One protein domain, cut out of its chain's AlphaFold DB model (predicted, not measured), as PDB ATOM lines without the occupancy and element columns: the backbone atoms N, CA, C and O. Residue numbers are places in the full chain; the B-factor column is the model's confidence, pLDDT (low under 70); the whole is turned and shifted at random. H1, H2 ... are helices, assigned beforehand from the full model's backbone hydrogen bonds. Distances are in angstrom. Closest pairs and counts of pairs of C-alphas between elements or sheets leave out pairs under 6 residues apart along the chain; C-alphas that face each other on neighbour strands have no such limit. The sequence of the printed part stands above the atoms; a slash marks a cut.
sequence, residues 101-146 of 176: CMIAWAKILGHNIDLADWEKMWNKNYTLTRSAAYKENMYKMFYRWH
ATOM      1  N   CYS A 101     181.156 237.965 202.449       79.56
ATOM      2  CA  CYS A 101     180.397 237.065 203.301       79.56
ATOM      3  C   CYS A 101     180.204 235.647 202.719       79.56
ATOM      4  O   CYS A 101     180.491 234.672 203.411       79.56
ATOM      5  N   MET A 102     179.756 235.517 201.468       83.25
ATOM      6  CA  MET A 102     179.508 234.244 200.778       83.25
ATOM      7  C   MET A 102     180.783 233.407 200.667       83.25
ATOM      8  O   MET A 102     180.781 232.247 201.066       83.25
ATOM      9  N   ILE A 103     181.900 234.008 200.236       84.75
ATOM     10  CA  ILE A 103     183.213 233.332 200.170       84.75
ATOM     11  C   ILE A 103     183.588 232.769 201.539       84.75
ATOM     12  O   ILE A 103     184.102 231.660 201.686       84.75
ATOM     13  N   ALA A 104     183.352 233.560 202.573       86.62
ATOM     14  CA  ALA A 104     183.781 233.217 203.905       86.62
ATOM     15  C   ALA A 104     182.852 232.195 204.587       86.62
ATOM     16  O   ALA A 104     183.308 231.492 205.490       86.62
ATOM     17  N   TRP A 105     181.602 232.074 204.136       85.81
ATOM     18  CA  TRP A 105     180.716 230.951 204.448       85.81
ATOM     19  C   TRP A 105     181.064 229.695 203.653       85.81
ATOM     20  O   TRP A 105     181.137 228.631 204.255       85.81
ATOM     21  N   ALA A 106     181.386 229.807 202.362       87.25
ATOM     22  CA  ALA A 106     181.850 228.682 201.546       87.25
ATOM     23  C   ALA A 106     183.090 228.011 202.168       87.25
ATOM     24  O   ALA A 106     183.144 226.793 202.311       87.25
ATOM     25  N   LYS A 107     184.036 228.815 202.679       86.38
ATOM     26  CA  LYS A 107     185.196 228.319 203.445       86.38
ATOM     27  C   LYS A 107     184.819 227.557 204.721       86.38
ATOM     28  O   LYS A 107     185.545 226.653 205.111       86.38
ATOM     29  N   ILE A 108     183.736 227.943 205.399       83.44
ATOM     30  CA  ILE A 108     183.272 227.288 206.635       83.44
ATOM     31  C   ILE A 108     182.506 225.998 206.320       83.44
ATOM     32  O   ILE A 108     182.638 225.027 207.058       83.44
ATOM     33  N   LEU A 109     181.708 225.996 205.250       83.38
ATOM     34  CA  LEU A 109     180.909 224.843 204.826       83.38
ATOM     35  C   LEU A 109     181.735 223.790 204.074       83.38
ATOM     36  O   LEU A 109     181.323 222.638 203.997       83.38
ATOM     37  N   GLY A 110     182.898 224.166 203.534       84.94
ATOM     38  CA  GLY A 110     183.778 223.256 202.797       84.94
ATOM     39  C   GLY A 110     183.316 222.964 201.367       84.94
ATOM     40  O   GLY A 110     183.882 222.095 200.713       84.94
ATOM     41  N   HIS A 111     182.314 223.690 200.869       86.31
ATOM     42  CA  HIS A 111     181.854 223.618 199.486       86.31
ATOM     43  C   HIS A 111     181.525 225.017 198.958       86.31
ATOM     44  O   HIS A 111     181.235 225.943 199.722       86.31
ATOM     45  N   ASN A 112     181.550 225.171 197.636       85.06
ATOM     46  CA  ASN A 112     181.125 226.412 196.998       85.06
ATOM     47  C   ASN A 112     179.612 226.590 197.159       85.06
ATOM     48  O   ASN A 112     178.853 225.621 197.119       85.06
ATOM     49  N   ILE A 113     179.188 227.832 197.377       84.56
ATOM     50  CA  ILE A 113     177.778 228.210 197.456       84.56
ATOM     51  C   ILE A 113     177.435 228.889 196.136       84.56
ATOM     52  O   ILE A 113     178.121 229.840 195.757       84.56
ATOM     53  N   ASP A 114     176.408 228.396 195.449       86.12
ATOM     54  CA  ASP A 114     175.906 229.055 194.248       86.12
ATOM     55  C   ASP A 114     175.194 230.366 194.604       86.12
ATOM     56  O   ASP A 114     174.525 230.483 195.638       86.12
ATOM     57  N   LEU A 115     175.337 231.367 193.741       82.38
ATOM     58  CA  LEU A 115     174.801 232.700 193.980       82.38
ATOM     59  C   LEU A 115     173.269 232.693 194.008       82.38
ATOM     60  O   LEU A 115     172.669 233.338 194.869       82.38
ATOM     61  N   ALA A 116     172.635 231.921 193.123       84.00
ATOM     62  CA  ALA A 116     171.180 231.816 193.063       84.00
ATOM     63  C   ALA A 116     170.601 231.216 194.356       84.00
ATOM     64  O   ALA A 116     169.615 231.720 194.907       84.00
ATOM     65  N   ASP A 117     171.247 230.177 194.891       82.69
ATOM     66  CA  ASP A 117     170.862 229.572 196.167       82.69
ATOM     67  C   ASP A 117     171.095 230.527 197.343       82.69
ATOM     68  O   ASP A 117     170.248 230.636 198.239       82.69
ATOM     69  N   TRP A 118     172.199 231.277 197.324       83.19
ATOM     70  CA  TRP A 118     172.503 232.288 198.335       83.19
ATOM     71  C   TRP A 118     171.464 233.420 198.363       83.19
ATOM     72  O   TRP A 118     170.966 233.791 199.430       83.19
ATOM     73  N   GLU A 119     171.072 233.939 197.199       81.31
ATOM     74  CA  GLU A 119     170.017 234.952 197.079       81.31
ATOM     75  C   GLU A 119     168.654 234.422 197.527       81.31
ATOM     76  O   GLU A 119     167.916 235.103 198.247       81.31
ATOM     77  N   LYS A 120     168.328 233.175 197.178       83.69
ATOM     78  CA  LYS A 120     167.100 232.517 197.634       83.69
ATOM     79  C   LYS A 120     167.067 232.387 199.156       83.69
ATOM     80  O   LYS A 120     166.036 232.678 199.763       83.69
ATOM     81  N   MET A 121     168.177 231.999 199.789       78.50
ATOM     82  CA  MET A 121     168.294 231.958 201.252       78.50
ATOM     83  C   MET A 121     168.112 233.335 201.895       78.50
ATOM     84  O   MET A 121     167.491 233.435 202.958       78.50
ATOM     85  N   TRP A 122     168.627 234.388 201.257       74.12
ATOM     86  CA  TRP A 122     168.456 235.762 201.721       74.12
ATOM     87  C   TRP A 122     166.982 236.165 201.698       74.12
ATOM     88  O   TRP A 122     166.430 236.574 202.714       74.12
ATOM     89  N   ASN A 123     166.316 235.967 200.564       73.88
ATOM     90  CA  ASN A 123     164.972 236.486 200.338       73.88
ATOM     91  C   ASN A 123     163.874 235.671 201.041       73.88
ATOM     92  O   ASN A 123     162.873 236.238 201.478       73.88
ATOM     93  N   LYS A 124     164.061 234.356 201.217       71.81
ATOM     94  CA  LYS A 124     163.039 233.454 201.782       71.81
ATOM     95  C   LYS A 124     162.726 233.717 203.261       71.81
ATOM     96  O   LYS A 124     161.629 233.411 203.717       71.81
ATOM     97  N   ASN A 125     163.675 234.274 204.013       59.88
ATOM     98  CA  ASN A 125     163.543 234.433 205.462       59.88
ATOM     99  C   ASN A 125     162.903 235.767 205.893       59.88
ATOM    100  O   ASN A 125     162.395 235.864 207.010       59.88
ATOM    101  N   TYR A 126     162.854 236.783 205.023       60.22
ATOM    102  CA  TYR A 126     162.252 238.083 205.365       60.22
ATOM    103  C   TYR A 126     160.731 238.043 205.515       60.22
ATOM    104  O   TYR A 126     160.170 238.836 206.275       60.22
ATOM    105  N   THR A 127     160.070 237.126 204.812       57.47
ATOM    106  CA  THR A 127     158.608 237.010 204.746       57.47
ATOM    107  C   THR A 127     157.990 236.352 205.978       57.47
ATOM    108  O   THR A 127     156.812 236.557 206.245       57.47
ATOM    109  N   LEU A 128     158.761 235.580 206.750       59.88
ATOM    110  CA  LEU A 128     158.205 234.666 207.755       59.88
ATOM    111  C   LEU A 128     158.081 235.256 209.168       59.88
ATOM    112  O   LEU A 128     157.492 234.618 210.036       59.88
ATOM    113  N   THR A 129     158.633 236.438 209.471       63.50
ATOM    114  CA  THR A 129     158.661 236.925 210.866       63.50
ATOM    115  C   THR A 129     158.549 238.446 210.996       63.50
ATOM    116  O   THR A 129     159.328 239.197 210.414       63.50
ATOM    117  N   ARG A 130     157.600 238.918 211.825       71.38
ATOM    118  CA  ARG A 130     157.397 240.348 212.154       71.38
ATOM    119  C   ARG A 130     158.319 240.860 213.274       71.38
ATOM    120  O   ARG A 130     158.450 242.065 213.450       71.38
ATOM    121  N   SER A 131     158.968 239.962 214.018       78.81
ATOM    122  CA  SER A 131     159.903 240.311 215.096       78.81
ATOM    123  C   SER A 131     161.193 240.934 214.553       78.81
ATOM    124  O   SER A 131     161.927 240.297 213.795       78.81
ATOM    125  N   ALA A 132     161.491 242.162 214.984       79.69
ATOM    126  CA  ALA A 132     162.729 242.860 214.641       79.69
ATOM    127  C   ALA A 132     163.971 242.133 215.186       79.69
ATOM    128  O   ALA A 132     164.944 241.962 214.457       79.69
ATOM    129  N   ALA A 133     163.901 241.614 216.417       80.31
ATOM    130  CA  ALA A 133     165.008 240.895 217.051       80.31
ATOM    131  C   ALA A 133     165.392 239.619 216.286       80.31
ATOM    132  O   ALA A 133     166.569 239.286 216.160       80.31
ATOM    133  N   TYR A 134     164.405 238.909 215.730       78.81
ATOM    134  CA  TYR A 134     164.680 237.729 214.912       78.81
ATOM    135  C   TYR A 134     165.394 238.107 213.609       78.81
ATOM    136  O   TYR A 134     166.417 237.508 213.283       78.81
ATOM    137  N   LYS A 135     164.916 239.148 212.912       77.31
ATOM    138  CA  LYS A 135     165.572 239.665 211.700       77.31
ATOM    139  C   LYS A 135     167.013 240.083 211.985       77.31
ATOM    140  O   LYS A 135     167.921 239.683 211.264       77.31
ATOM    141  N   GLU A 136     167.234 240.829 213.065       80.88
ATOM    142  CA  GLU A 136     168.565 241.264 213.492       80.88
ATOM    143  C   GLU A 136     169.500 240.079 213.771       80.88
ATOM    144  O   GLU A 136     170.642 240.068 213.315       80.88
ATOM    145  N   ASN A 137     169.016 239.040 214.458       79.44
ATOM    146  CA  ASN A 137     169.805 237.836 214.712       79.44
ATOM    147  C   ASN A 137     170.189 237.109 213.420       79.44
ATOM    148  O   ASN A 137     171.318 236.628 213.312       79.44
ATOM    149  N   MET A 138     169.304 237.070 212.419       76.94
ATOM    150  CA  MET A 138     169.646 236.522 211.106       76.94
ATOM    151  C   MET A 138     170.739 237.344 210.427       76.94
ATOM    152  O   MET A 138     171.732 236.771 209.984       76.94
ATOM    153  N   TYR A 139     170.628 238.675 210.416       79.25
ATOM    154  CA  TYR A 139     171.685 239.540 209.887       79.25
ATOM    155  C   TYR A 139     173.025 239.306 210.596       79.25
ATOM    156  O   TYR A 139     174.044 239.101 209.936       79.25
ATOM    157  N   LYS A 140     173.030 239.257 211.935       82.06
ATOM    158  CA  LYS A 140     174.234 238.981 212.738       82.06
ATOM    159  C   LYS A 140     174.838 237.611 212.442       82.06
ATOM    160  O   LYS A 140     176.059 237.463 212.494       82.06
ATOM    161  N   MET A 141     174.001 236.619 212.154       79.75
ATOM    162  CA  MET A 141     174.423 235.290 211.725       79.75
ATOM    163  C   MET A 141     175.085 235.343 210.355       79.75
ATOM    164  O   MET A 141     176.261 235.008 210.239       79.75
ATOM    165  N   PHE A 142     174.373 235.835 209.343       78.94
ATOM    166  CA  PHE A 142     174.870 235.904 207.973       78.94
ATOM    167  C   PHE A 142     176.167 236.706 207.881       78.94
ATOM    168  O   PHE A 142     177.165 236.175 207.409       78.94
ATOM    169  N   TYR A 143     176.220 237.921 208.427       80.94
ATOM    170  CA  TYR A 143     177.444 238.727 208.406       80.94
ATOM    171  C   TYR A 143     178.527 238.243 209.380       80.94
ATOM    172  O   TYR A 143     179.635 238.777 209.366       80.94
ATOM    173  N   ARG A 144     178.248 237.214 210.196       81.94
ATOM    174  CA  ARG A 144     179.158 236.683 211.225       81.94
ATOM    175  C   ARG A 144     179.621 237.775 212.194       81.94
ATOM    176  O   ARG A 144     180.789 237.839 212.566       81.94
ATOM    177  N   TRP A 145     178.680 238.633 212.590       84.12
ATOM    178  CA  TRP A 145     178.913 239.766 213.490       84.12
ATOM    179  C   TRP A 145     179.251 239.313 214.919       84.12
ATOM    180  O   TRP A 145     179.895 240.030 215.676       84.12
ATOM    181  N   HIS A 146     178.819 238.114 215.310       82.25
ATOM    182  CA  HIS A 146     179.085 237.546 216.629       82.25
ATOM    183  C   HIS A 146     180.305 236.610 216.604       82.25
ATOM    184  O   HIS A 146     180.646 236.027 215.574       82.25
TER     185      HIS A 146
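What this domain is: This is residues 101 to 146 of the 176 residues of an uncharacterized protein of Micrurus spixii (Amazon coral snake) (UniProt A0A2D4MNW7). Three short helices lie along a flat, nearly closed ring with an open middle: H1 stands across one end, the chain goes out along H2, turns through residues 125 to 131 and comes back along H3 to the start of H1. The printed part has 46 residues, is all helix, in the order H1, H2, H3, and is only just loose, close to compact, with a radius of gyration of the C-alphas of 11.6 A and spans of 32 by 24 by 11 A.

How they stand to each other: Start at H1, residues 101 to 109; H2, residues 115 to 124, is close but not clearly touching, about perpendicular at 80 degrees, the closest C-alphas being those of Met 102 and Trp 118, 7.7 A apart. H3, residues 132 to 142, is apart from H2. Look at Cys 101 and Phe 142, whose C-alphas, 7.3 A apart, are the closest of H1 and H3, close but not clearly touching; these helices run the same way at a steep tilt of 69 degrees, only just short of about perpendicular. In H2 and H3 every O i to N i+4 pair is within hydrogen-bond range; in H1, 4 of 5 are.

Where its parts are: Find C-alpha 101 at (180.397, 237.065, 203.301); H1 runs 12.3 A from there. H2 spans 14.1 A, and H3 spans 15.5 A to C-alpha 142 at (174.870, 235.904, 207.973).

The domain as a whole: The C-alphas of Gly 110 and Arg 130 are the two farthest apart, 32.8 A. The printed part has no cut; H1 to H2 is a tight link, H2 to H3 a short one. Residues 127 to 133, of which 132 and 133 belong to H3, stand free, and pLDDT is under 70 at residues 125 to 129.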